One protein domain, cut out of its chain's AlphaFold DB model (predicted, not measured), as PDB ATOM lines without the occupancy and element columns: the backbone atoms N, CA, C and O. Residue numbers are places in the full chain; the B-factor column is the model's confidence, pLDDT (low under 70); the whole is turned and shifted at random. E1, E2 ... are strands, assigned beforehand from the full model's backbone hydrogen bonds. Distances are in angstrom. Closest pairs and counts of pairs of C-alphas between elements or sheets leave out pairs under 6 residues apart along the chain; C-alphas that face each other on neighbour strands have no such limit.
ATOM      1  N   SER A  47      10.801  30.219   2.473       92.88
ATOM      2  CA  SER A  47      12.071  30.391   3.172       92.88
ATOM      3  C   SER A  47      11.910  31.464   4.244       92.88
ATOM      4  O   SER A  47      11.552  32.607   3.960       92.88
ATOM      5  N   ILE A  48      12.115  31.042   5.486       96.00
ATOM      6  CA  ILE A  48      12.272  31.854   6.691       96.00
ATOM      7  C   ILE A  48      13.550  31.305   7.330       96.00
ATOM      8  O   ILE A  48      13.471  30.491   8.253       96.00
ATOM      9  N   PRO A  49      14.727  31.648   6.783       96.00
ATOM     10  CA  PRO A  49      15.949  30.901   7.051       96.00
ATOM     11  C   PRO A  49      16.586  31.258   8.396       96.00
ATOM     12  O   PRO A  49      17.548  30.616   8.798       96.00
ATOM     13  N   GLN A  50      16.093  32.277   9.103       96.38
ATOM     14  CA  GLN A  50      16.690  32.746  10.351       96.38
ATOM     15  C   GLN A  50      15.659  33.330  11.321       96.38
ATOM     16  O   GLN A  50      14.476  33.509  11.005       96.38
ATOM     17  N   TYR A  51      16.134  33.626  12.530       96.38
ATOM     18  CA  TYR A  51      15.362  34.298  13.569       96.38
ATOM     19  C   TYR A  51      14.762  35.612  13.053       96.38
ATOM     20  O   TYR A  51      15.429  36.366  12.356       96.38
ATOM     21  N   GLN A  52      13.494  35.881  13.386       96.75
ATOM     22  CA  GLN A  52      12.802  37.126  13.019       96.75
ATOM     23  C   GLN A  52      12.793  37.430  11.510       96.75
ATOM     24  O   GLN A  52      12.785  38.590  11.104       96.75
ATOM     25  N   VAL A  53      12.688  36.376  10.695       95.12
ATOM     26  CA  VAL A  53      12.457  36.398   9.238       95.12
ATOM     27  C   VAL A  53      13.678  36.778   8.402       95.12
ATOM     28  O   VAL A  53      14.006  36.054   7.461       95.12
ATOM     29  N   ASP A  54      14.356  37.872   8.728       93.00
ATOM     30  CA  ASP A  54      15.421  38.461   7.915       93.00
ATOM     31  C   ASP A  54      16.606  38.957   8.759       93.00
ATOM     32  O   ASP A  54      16.609  38.870   9.985       93.00
ATOM     33  N   ALA A  55      17.657  39.437   8.086       94.06
ATOM     34  CA  ALA A  55      18.898  39.848   8.743       94.06
ATOM     35  C   ALA A  55      18.709  41.124   9.581       94.06
ATOM     36  O   ALA A  55      19.466  41.387  10.517       94.06
ATOM     37  N   GLU A  56      17.688  41.915   9.253       96.50
ATOM     38  CA  GLU A  56      17.244  43.082  10.001       96.50
ATOM     39  C   GLU A  56      16.413  42.714  11.244       96.50
ATOM     40  O   GLU A  56      16.121  43.596  12.057       96.50
ATOM     41  N   ASN A  57      16.080  41.431  11.428       96.19
ATOM     42  CA  ASN A  57      15.193  40.913  12.464       96.19
ATOM     43  C   ASN A  57      13.829  41.616  12.475       96.19
ATOM     44  O   ASN A  57      13.323  41.985  13.541       96.19
ATOM     45  N   THR A  58      13.235  41.858  11.306       96.31
ATOM     46  CA  THR A  58      11.985  42.625  11.243       96.31
ATOM     47  C   THR A  58      10.804  41.895  11.875       96.31
ATOM     48  O   THR A  58       9.885  42.543  12.377       96.31
ATOM     49  N   GLY A  59      10.805  40.558  11.844       95.44
ATOM     50  CA  GLY A  59       9.665  39.742  12.258       95.44
ATOM     51  C   GLY A  59       8.454  39.886  11.331       95.44
ATOM     52  O   GLY A  59       7.336  39.540  11.719       95.44
ATOM     53  N   ILE A  60       8.637  40.425  10.119       94.25
ATOM     54  CA  ILE A  60       7.543  40.729   9.194       94.25
ATOM     55  C   ILE A  60       7.514  39.704   8.066       94.25
ATOM     56  O   ILE A  60       8.369  39.689   7.185       94.25
ATOM     57  N   LEU A  61       6.456  38.895   8.034       91.50
ATOM     58  CA  LEU A  61       6.136  38.081   6.866       91.50
ATOM     59  C   LEU A  61       5.363  38.920   5.849       91.50
ATOM     60  O   LEU A  61       4.339  39.527   6.167       91.50
ATOM     61  N   THR A  62       5.845  38.938   4.609       86.81
ATOM     62  CA  THR A  62       5.107  39.547   3.499       86.81
ATOM     63  C   THR A  62       4.060  38.564   2.973       86.81
ATOM     64  O   THR A  62       4.317  37.369   2.849       86.81
ATOM     65  N   SER A  70      -6.175  25.682   9.636       89.56
ATOM     66  CA  SER A  70      -6.287  24.396  10.325       89.56
ATOM     67  C   SER A  70      -4.901  23.806  10.544       89.56
ATOM     68  O   SER A  70      -4.007  24.019   9.722       89.56
ATOM     69  N   VAL A  71      -4.725  23.004  11.592       93.00
ATOM     70  CA  VAL A  71      -3.442  22.343  11.853       93.00
ATOM     71  C   VAL A  71      -3.211  21.261  10.797       93.00
ATOM     72  O   VAL A  71      -4.000  20.322  10.682       93.00
ATOM     73  N   ALA A  72      -2.153  21.405   9.997       93.81
ATOM     74  CA  ALA A  72      -1.787  20.425   8.973       93.81
ATOM     75  C   ALA A  72      -1.246  19.145   9.619       93.81
ATOM     76  O   ALA A  72      -1.783  18.070   9.380       93.81
ATOM     77  N   TRP A  73      -0.263  19.294  10.503       95.50
ATOM     78  CA  TRP A  73       0.348  18.236  11.303       95.50
ATOM     79  C   TRP A  73       0.821  18.822  12.639       95.50
ATOM     80  O   TRP A  73       0.911  20.043  12.799       95.50
ATOM     81  N   ARG A  74       1.117  17.958  13.618       93.19
ATOM     82  CA  ARG A  74       1.651  18.364  14.926       93.19
ATOM     83  C   ARG A  74       2.802  17.455  15.358       93.19
ATOM     84  O   ARG A  74       2.733  16.235  15.206       93.19
ATOM     85  N   ARG A  75       3.841  18.053  15.941       90.06
ATOM     86  CA  ARG A  75       4.897  17.361  16.690       90.06
ATOM     87  C   ARG A  75       4.979  17.971  18.083       90.06
ATOM     88  O   ARG A  75       4.908  19.188  18.228       90.06
ATOM     89  N   THR A  76       5.063  17.109  19.089       89.12
ATOM     90  CA  THR A  76       5.064  17.511  20.497       89.12
ATOM     91  C   THR A  76       6.364  17.025  21.128       89.12
ATOM     92  O   THR A  76       6.503  15.814  21.304       89.12
ATOM     93  N   PRO A  77       7.305  17.930  21.444       84.50
ATOM     94  CA  PRO A  77       8.517  17.567  22.164       84.50
ATOM     95  C   PRO A  77       8.212  17.261  23.634       84.50
ATOM     96  O   PRO A  77       7.131  17.583  24.141       84.50
ATOM     97  N   SER A  78       9.164  16.654  24.338       85.06
ATOM     98  CA  SER A  78       9.036  16.383  25.775       85.06
ATOM     99  C   SER A  78       9.184  17.654  26.630       85.06
ATOM    100  O   SER A  78       8.605  17.757  27.715       85.06
ATOM    101  N   ARG A  79       9.905  18.646  26.108       83.88
ATOM    102  CA  ARG A  79      10.246  19.942  26.686       83.88
ATOM    103  C   ARG A  79      10.350  20.980  25.566       83.88
ATOM    104  O   ARG A  79      10.832  20.724  24.468       83.88
ATOM    105  N   TYR A  80       9.888  22.188  25.867       79.31
ATOM    106  CA  TYR A  80       9.883  23.303  24.927       79.31
ATOM    107  C   TYR A  80      11.042  24.262  25.221       79.31
ATOM    108  O   TYR A  80      11.148  24.750  26.344       79.31
ATOM    109  N   ASP A  81      11.868  24.558  24.215       80.56
ATOM    110  CA  ASP A  81      13.055  25.424  24.342       80.56
ATOM    111  C   ASP A  81      12.837  26.881  23.915       80.56
ATOM    112  O   ASP A  81      13.758  27.689  23.957       80.56
ATOM    113  N   ALA A  82      11.614  27.242  23.512       80.75
ATOM    114  CA  ALA A  82      11.260  28.576  23.009       80.75
ATOM    115  C   ALA A  82      12.090  29.076  21.807       80.75
ATOM    116  O   ALA A  82      11.969  30.241  21.424       80.75
ATOM    117  N   ALA A  83      12.866  28.200  21.163       90.69
ATOM    118  CA  ALA A  83      13.563  28.507  19.928       90.69
ATOM    119  C   ALA A  83      12.562  28.673  18.778       90.69
ATOM    120  O   ALA A  83      11.670  27.844  18.574       90.69
ATOM    121  N   GLN A  84      12.715  29.747  18.003       94.62
ATOM    122  CA  GLN A  84      11.929  29.932  16.789       94.62
ATOM    123  C   GLN A  84      12.331  28.854  15.766       94.62
ATOM    124  O   GLN A  84      13.525  28.742  15.474       94.62
ATOM    125  N   PRO A  85      11.385  28.094  15.189       95.38
ATOM    126  CA  PRO A  85      11.696  27.250  14.047       95.38
ATOM    127  C   PRO A  85      12.079  28.113  12.838       95.38
ATOM    128  O   PRO A  85      11.596  29.238  12.674       95.38
ATOM    129  N   VAL A  86      12.919  27.564  11.971       97.00
ATOM    130  CA  VAL A  86      13.242  28.137  10.658       97.00
ATOM    131  C   VAL A  86      12.800  27.176   9.567       97.00
ATOM    132  O   VAL A  86      12.749  25.964   9.773       97.00
ATOM    133  N   VAL A  87      12.448  27.724   8.413       96.38
ATOM    134  CA  VAL A  87      11.943  26.964   7.267       96.38
ATOM    135  C   VAL A  87      12.825  27.271   6.074       96.38
ATOM    136  O   VAL A  87      13.078  28.442   5.799       96.38
ATOM    137  N   ASP A  88      13.259  26.247   5.349       95.50
ATOM    138  CA  ASP A  88      13.907  26.430   4.054       95.50
ATOM    139  C   ASP A  88      13.488  25.322   3.084       95.50
ATOM    140  O   ASP A  88      13.682  24.132   3.340       95.50
ATOM    141  N   GLY A  89      12.839  25.721   1.990       94.19
ATOM    142  CA  GLY A  89      12.262  24.795   1.022       94.19
ATOM    143  C   GLY A  89      11.178  23.918   1.650       94.19
ATOM    144  O   GLY A  89      10.126  24.421   2.047       94.19
ATOM    145  N   ASP A  90      11.453  22.615   1.715       94.75
ATOM    146  CA  ASP A  90      10.552  21.588   2.251       94.75
ATOM    147  C   ASP A  90      10.974  21.106   3.651       94.75
ATOM    148  O   ASP A  90      10.469  20.092   4.133       94.75
ATOM    149  N   ALA A  91      11.892  21.814   4.315       95.94
ATOM    150  CA  ALA A  91      12.395  21.464   5.638       95.94
ATOM    151  C   ALA A  91      12.006  22.500   6.699       95.94
ATOM    152  O   ALA A  91      12.012  23.708   6.457       95.94
ATOM    153  N   VAL A  92      11.722  22.011   7.905       96.81
ATOM    154  CA  VAL A  92      11.590  22.794   9.135       96.81
ATOM    155  C   VAL A  92      12.717  22.382  10.069       96.81
ATOM    156  O   VAL A  92      12.825  21.210  10.426       96.81
ATOM    157  N   TYR A  93      13.534  23.337  10.499       96.56
ATOM    158  CA  TYR A  93      14.574  23.112  11.496       96.56
ATOM    159  C   TYR A  93      14.164  23.760  12.807       96.56
ATOM    160  O   TYR A  93      13.776  24.929  12.846       96.56
ATOM    161  N   VAL A  94      14.247  23.002  13.891       95.31
ATOM    162  CA  VAL A  94      13.792  23.454  15.202       95.31
ATOM    163  C   VAL A  94      14.694  22.896  16.289       95.31
ATOM    164  O   VAL A  94      15.100  21.736  16.237       95.31
ATOM    165  N   ALA A  95      15.014  23.747  17.261       92.62
ATOM    166  CA  ALA A  95      15.673  23.333  18.486       92.62
ATOM    167  C   ALA A  95      14.622  23.100  19.578       92.62
ATOM    168  O   ALA A  95      13.887  24.020  19.947       92.62
ATOM    169  N   PHE A  96      14.521  21.869  20.064       89.25
ATOM    170  CA  PHE A  96      13.691  21.501  21.209       89.25
ATOM    171  C   PHE A  96      14.271  20.259  21.880       89.25
ATOM    172  O   PHE A  96      15.013  19.514  21.251       89.25
ATOM    173  N   ASP A  97      13.922  20.011  23.142       87.06
ATOM    174  CA  ASP A  97      14.487  18.910  23.937       87.06
ATOM    175  C   ASP A  97      16.027  18.945  24.051       87.06
ATOM    176  O   ASP A  97      16.653  17.937  24.366       87.06
ATOM    177  N   GLY A  98      16.647  20.111  23.831       87.38
ATOM    178  CA  GLY A  98      18.104  20.246  23.702       87.38
ATOM    179  C   GLY A  98      18.680  19.743  22.369       87.38
ATOM    180  O   GLY A  98      19.867  19.953  22.107       87.38
ATOM    181  N   ASP A  99      17.849  19.163  21.508       90.12
ATOM    182  CA  ASP A  99      18.218  18.609  20.213       90.12
ATOM    183  C   ASP A  99      18.012  19.631  19.091       90.12
ATOM    184  O   ASP A  99      17.201  20.553  19.194       90.12
ATOM    185  N   LEU A 100      18.730  19.440  17.981       93.12
ATOM    186  CA  LEU A 100      18.391  20.067  16.704       93.12
ATOM    187  C   LEU A 100      17.715  19.018  15.826       93.12
ATOM    188  O   LEU A 100      18.305  17.975  15.537       93.12
ATOM    189  N   VAL A 101      16.503  19.319  15.374       94.31
ATOM    190  CA  VAL A 101      15.686  18.398  14.588       94.31
ATOM    191  C   VAL A 101      15.383  19.009  13.229       94.31
ATOM    192  O   VAL A 101      14.977  20.171  13.142       94.31
ATOM    193  N   LYS A 102      15.540  18.207  12.173       96.50
ATOM    194  CA  LYS A 102      15.001  18.494  10.845       96.50
ATOM    195  C   LYS A 102      13.721  17.699  10.641       96.50
ATOM    196  O   LYS A 102      13.714  16.471  10.740       96.50
ATOM    197  N   LEU A 103      12.649  18.410  10.330       96.31
ATOM    198  CA  LEU A 103      11.350  17.852   9.995       96.31
ATOM    199  C   LEU A 103      11.011  18.158   8.535       96.31
ATOM    200  O   LEU A 103      11.312  19.239   8.029       96.31
ATOM    201  N   SER A 104      10.303  17.243   7.889       96.25
ATOM    202  CA  SER A 104       9.618  17.475   6.625       96.25
ATOM    203  C   SER A 104       8.496  18.503   6.826       96.25
ATOM    204  O   SER A 104       7.596  18.321   7.647       96.25
ATOM    205  N   LEU A 105       8.502  19.591   6.052       96.31
ATOM    206  CA  LEU A 105       7.434  20.599   6.054       96.31
ATOM    207  C   LEU A 105       6.086  19.992   5.643       96.31
ATOM    208  O   LEU A 105       5.030  20.456   6.079       96.31
ATOM    209  N   ARG A 106       6.118  18.948   4.812       96.06
ATOM    210  CA  ARG A 106       4.938  18.300   4.239       96.06
ATOM    211  C   ARG A 106       4.045  17.673   5.311       96.06
ATOM    212  O   ARG A 106       2.832  17.840   5.247       96.06
ATOM    213  N   ASP A 107       4.623  16.944   6.252       95.88
ATOM    214  CA  ASP A 107       3.912  16.040   7.173       95.88
ATOM    215  C   ASP A 107       4.483  16.033   8.602       95.88
ATOM    216  O   ASP A 107       3.926  15.394   9.501       95.88
ATOM    217  N   GLY A 108       5.561  16.780   8.839       95.50
ATOM    218  CA  GLY A 108       6.241  16.866  10.123       95.50
ATOM    219  C   GLY A 108       7.122  15.659  10.433       95.50
ATOM    220  O   GLY A 108       7.587  15.553  11.567       95.50
ATOM    221  N   ASP A 109       7.321  14.723   9.501       96.19
ATOM    222  CA  ASP A 109       8.170  13.553   9.736       96.19
ATOM    223  C   ASP A 109       9.618  13.964   9.984       96.19
ATOM    224  O   ASP A 109      10.120  14.912   9.389       96.19
ATOM    225  N   THR A 110      10.281  13.280  10.912       95.56
ATOM    226  CA  THR A 110      11.674  13.569  11.250       95.56
ATOM    227  C   THR A 110      12.594  12.992  10.183       95.56
ATOM    228  O   THR A 110      12.644  11.775  10.009       95.56
ATOM    229  N   ASP A 111      13.351  13.864   9.521       95.69
ATOM    230  CA  ASP A 111      14.411  13.473   8.589       95.69
ATOM    231  C   ASP A 111      15.662  13.051   9.366       95.69
ATOM    232  O   ASP A 111      16.225  11.979   9.139       95.69
ATOM    233  N   TRP A 112      16.091  13.901  10.302       95.31
ATOM    234  CA  TRP A 112      17.203  13.626  11.202       95.31
ATOM    235  C   TRP A 112      17.085  14.414  12.508       95.31
ATOM    236  O   TRP A 112      16.446  15.467  12.575       95.31
ATOM    237  N   THR A 113      17.769  13.906  13.532       93.00
ATOM    238  CA  THR A 113      17.957  14.549  14.834       93.00
ATOM    239  C   THR A 113      19.436  14.517  15.182       93.00
ATOM    240  O   THR A 113      20.104  13.504  14.971       93.00
ATOM    241  N   VAL A 114      19.948  15.607  15.748       90.19
ATOM    242  CA  VAL A 114      21.302  15.660  16.304       90.19
ATOM    243  C   VAL A 114      21.233  16.020  17.783       90.19
ATOM    244  O   VAL A 114      20.389  16.814  18.188       90.19
ATOM    245  N   TRP A 115      22.154  15.436  18.557       84.81
ATOM    246  CA  TRP A 115      22.246  15.506  20.025       84.81
ATOM    247  C   TRP A 115      21.246  14.633  20.787       84.81
ATOM    248  O   TRP A 115      21.198  14.727  22.011       84.81
ATOM    249  N   GLU A 116      20.574  13.707  20.091       75.06
ATOM    250  CA  GLU A 116      19.586  12.788  20.667       75.06
ATOM    251  C   GLU A 116      20.036  12.229  22.029       75.06
ATOM    252  O   GLU A 116      21.094  11.602  22.151       75.06
ATOM    253  N   GLN A 117      19.211  12.452  23.060       61.66
ATOM    254  CA  GLN A 117      19.416  11.951  24.430       61.66
ATOM    255  C   GLN A 117      20.675  12.462  25.132       61.66
ATOM    256  O   GLN A 117      21.193  11.828  26.055       61.66
ATOM    257  N   SER A 118      21.172  13.626  24.739       60.25
ATOM    258  CA  SER A 118      22.374  14.160  25.361       60.25
ATOM    259  C   SER A 118      22.179  14.571  26.832       60.25
ATOM    260  O   SER A 118      23.161  14.745  27.550       60.25
ATOM    261  N   GLY A 119      20.927  14.672  27.304       57.25
ATOM    262  CA  GLY A 119      20.565  14.871  28.714       57.25
ATOM    263  C   GLY A 119      20.882  16.261  29.275       57.25
ATOM    264  O   GLY A 119      20.397  16.595  30.354       57.25
ATOM    265  N   ASP A 120      21.637  17.071  28.531       64.12
ATOM    266  CA  ASP A 120      21.946  18.460  28.851       64.12
ATOM    267  C   ASP A 120      21.198  19.394  27.891       64.12
ATOM    268  O   ASP A 120      20.979  19.060  26.724       64.12
ATOM    269  N   GLU A 121      20.844  20.586  28.373       66.12
ATOM    270  CA  GLU A 121      20.246  21.672  27.584       66.12
ATOM    271  C   GLU A 121      21.272  22.228  26.583       66.12
ATOM    272  O   GLU A 121      21.872  23.282  26.796       66.12
ATOM    273  N   ARG A 122      21.514  21.486  25.501       71.94
ATOM    274  CA  ARG A 122      22.509  21.832  24.482       71.94
ATOM    275  C   ARG A 122      22.059  23.013  23.644       71.94
ATOM    276  O   ARG A 122      22.767  24.012  23.545       71.94
ATOM    277  N   THR A 123      20.840  22.939  23.117       76.44
ATOM    278  CA  THR A 123      20.368  23.897  22.118       76.44
ATOM    279  C   THR A 123      19.091  24.603  22.560       76.44
ATOM    280  O   THR A 123      18.031  23.994  22.644       76.44
ATOM    281  N   THR A 124      19.186  25.913  22.792       81.88
ATOM    282  CA  THR A 124      18.025  26.797  23.040       81.88
ATOM    283  C   THR A 124      17.921  27.936  22.023       81.88
ATOM    284  O   THR A 124      16.914  28.639  21.957       81.88
ATOM    285  N   ALA A 125      18.962  28.137  21.211       90.25
ATOM    286  CA  ALA A 125      19.002  29.185  20.206       90.25
ATOM    287  C   ALA A 125      18.200  28.794  18.958       90.25
ATOM    288  O   ALA A 125      18.173  27.631  18.557       90.25
ATOM    289  N   ALA A 126      17.595  29.790  18.306       94.62
ATOM    290  CA  ALA A 126      17.010  29.593  16.988       94.62
ATOM    291  C   ALA A 126      18.112  29.200  15.980       94.62
ATOM    292  O   ALA A 126      19.153  29.867  15.939       94.62
ATOM    293  N   PRO A 127      17.915  28.142  15.176       96.06
ATOM    294  CA  PRO A 127      18.833  27.806  14.093       96.06
ATOM    295  C   PRO A 127      18.840  28.880  12.994       96.06
ATOM    296  O   PRO A 127      17.982  29.760  12.937       96.06
ATOM    297  N   THR A 128      19.828  28.820  12.105       97.19
ATOM    298  CA  THR A 128      19.918  29.645  10.890       97.19
ATOM    299  C   THR A 128      20.367  28.789   9.716       97.19
ATOM    300  O   THR A 128      21.309  28.017   9.853       97.19
ATOM    301  N   VAL A 129      19.719  28.927   8.563       97.06
ATOM    302  CA  VAL A 129      20.045  28.208   7.331       97.06
ATOM    303  C   VAL A 129      20.738  29.150   6.352       97.06
ATOM    304  O   VAL A 129      20.218  30.216   6.028       97.06
ATOM    305  N   ALA A 130      21.920  28.767   5.877       94.62
ATOM    306  CA  ALA A 130      22.645  29.475   4.826       94.62
ATOM    307  C   ALA A 130      23.577  28.507   4.092       94.62
ATOM    308  O   ALA A 130      24.191  27.648   4.722       94.62
ATOM    309  N   ASP A 131      23.701  28.651   2.771       92.56
ATOM    310  CA  ASP A 131      24.608  27.845   1.938       92.56
ATOM    311  C   ASP A 131      24.496  26.328   2.191       92.56
ATOM    312  O   ASP A 131      25.508  25.641   2.343       92.56
ATOM    313  N   GLN A 132      23.259  25.812   2.261       91.69
ATOM    314  CA  GLN A 132      22.944  24.394   2.527       91.69
ATOM    315  C   GLN A 132      23.425  23.882   3.892       91.69
ATOM    316  O   GLN A 132      23.576  22.678   4.104       91.69
ATOM    317  N   ARG A 133      23.670  24.797   4.832       95.75
ATOM    318  CA  ARG A 133      24.041  24.471   6.202       95.75
ATOM    319  C   ARG A 133      23.054  25.032   7.192       95.75
ATOM    320  O   ARG A 133      22.580  26.154   7.045       95.75
ATOM    321  N   VAL A 134      22.839  24.269   8.251       96.38
ATOM    322  CA  VAL A 134      22.125  24.695   9.447       96.38
ATOM    323  C   VAL A 134      23.156  25.043  10.505       96.38
ATOM    324  O   VAL A 134      23.989  24.217  10.873       96.38
ATOM    325  N   VAL A 135      23.110  26.273  10.989       95.75
ATOM    326  CA  VAL A 135      23.987  26.793  12.030       95.75
ATOM    327  C   VAL A 135      23.187  26.963  13.308       95.75
ATOM    328  O   VAL A 135      22.102  27.544  13.291       95.75
ATOM    329  N   VAL A 136      23.719  26.473  14.425       94.06
ATOM    330  CA  VAL A 136      23.079  26.618  15.732       94.06
ATOM    331  C   VAL A 136      24.115  26.741  16.846       94.06
ATOM    332  O   VAL A 136      25.208  26.171  16.765       94.06
ATOM    333  N   ALA A 137      23.784  27.513  17.879       91.06
ATOM    334  CA  ALA A 137      24.577  27.575  19.098       91.06
ATOM    335  C   ALA A 137      24.207  26.409  20.033       91.06
ATOM    336  O   ALA A 137      23.030  26.199  20.318       91.06
ATOM    337  N   ASP A 138      25.227  25.691  20.500       86.38
ATOM    338  CA  ASP A 138      25.169  24.568  21.439       86.38
ATOM    339  C   ASP A 138      26.107  24.874  22.620       86.38
ATOM    340  O   ASP A 138      27.336  24.795  22.491       86.38
ATOM    341  N   GLY A 139      25.539  25.313  23.746       83.38
ATOM    342  CA  GLY A 139      26.296  25.800  24.903       83.38
ATOM    343  C   GLY A 139      27.274  26.931  24.551       83.38
ATOM    344  O   GLY A 139      26.871  28.043  24.216       83.38
ATOM    345  N   GLU A 140      28.576  26.653  24.638       84.88
ATOM    346  CA  GLU A 140      29.660  27.600  24.311       84.88
ATOM    347  C   GLU A 140      30.160  27.481  22.858       84.88
ATOM    348  O   GLU A 140      31.113  28.156  22.464       84.88
ATOM    349  N   THR A 141      29.555  26.605  22.054       88.88
ATOM    350  CA  THR A 141      29.998  26.289  20.691       88.88
ATOM    351  C   THR A 141      28.968  26.736  19.658       88.88
ATOM    352  O   THR A 141      27.770  26.725  19.910       88.88
ATOM    353  N   VAL A 142      29.427  27.088  18.456       92.00
ATOM    354  CA  VAL A 142      28.572  27.203  17.267       92.00
ATOM    355  C   VAL A 142      28.881  26.033  16.348       92.00
ATOM    356  O   VAL A 142      30.044  25.778  16.030       92.00
ATOM    357  N   ARG A 143      27.844  25.314  15.929       91.69
ATOM    358  CA  ARG A 143      27.952  24.158  15.039       91.69
ATOM    359  C   ARG A 143      27.290  24.474  13.709       91.69
ATOM    360  O   ARG A 143      26.242  25.106  13.688       91.69
ATOM    361  N   ALA A 144      27.897  24.000  12.627       94.00
ATOM    362  CA  ALA A 144      27.312  23.999  11.294       94.00
ATOM    363  C   ALA A 144      27.143  22.547  10.840       94.00
ATOM    364  O   ALA A 144      28.086  21.761  10.953       94.00
ATOM    365  N   LEU A 145      25.951  22.202  10.368       93.25
ATOM    366  CA  LEU A 145      25.582  20.875   9.885       93.25
ATOM    367  C   LEU A 145      25.121  20.992   8.437       93.25
ATOM    368  O   LEU A 145      24.455  21.970   8.103       93.25
ATOM    369  N   ASP A 146      25.459  20.022   7.595       93.19
ATOM    370  CA  ASP A 146      24.912  19.976   6.240       93.19
ATOM    371  C   ASP A 146      23.414  19.619   6.302       93.19
ATOM    372  O   ASP A 146      22.967  18.847   7.155       93.19
ATOM    373  N   ASP A 147      22.609  20.199   5.413       84.12
ATOM    374  CA  ASP A 147      21.156  19.986   5.375       84.12
ATOM    375  C   ASP A 147      20.744  18.518   5.123       84.12
ATOM    376  O   ASP A 147      19.628  18.109   5.482       84.12
TER     377      ASP A 147
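This is residues 47 to 62 and 70 to 147 of the 149 residues of the protein "Putative pyrroloquinoline-quinone binding quinoprotein" of Haloplanus aerogenes (UniProt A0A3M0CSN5). Amid little regular structure, the four-strand sheet E1-E2-E3-E4 and the three-strand sheet E5-E6-E7, both antiparallel, lie partly face to face as a small sandwich. The 94 printed residues, with seven named strands in that order and no named helix, are all strand in class, with 36 residues in named elements. The whole is compact, radius of gyration of the C-alphas 12.8 A, spanning 38 by 30 by 23 A.

E1, residues 86 to 89, E2, 91 to 96, E3, 99 to 104, and E4, 110 to 114, make a meander of successive hairpins; within hydrogen-bond range are N 86 and O 93, 2.9 A, N 94 and O 101, 3.0 A, and N 102 and O 112, 2.9 A. E5, residues 128 to 130, E6, 133 to 138, and E7, 141 to 146, make another, with N 128 and O 135 at 2.9 A and N 136 and O 143 at 3.0 A. The closest C-alphas of E1 and E5, Val 86 and Thr 128, are 6.8 A apart.

C-alpha 86 begins E1 at (13.242, 28.137, 10.658); C-alpha 146 ends E7, 16.6 A long, at (24.912, 19.976, 6.240).

Residues 63 to 69 are not printed; C-alphas 62 and 70 are 20.1 A apart. The link E4 to E5 is long; there residues 117 to 121 have pLDDT under 70.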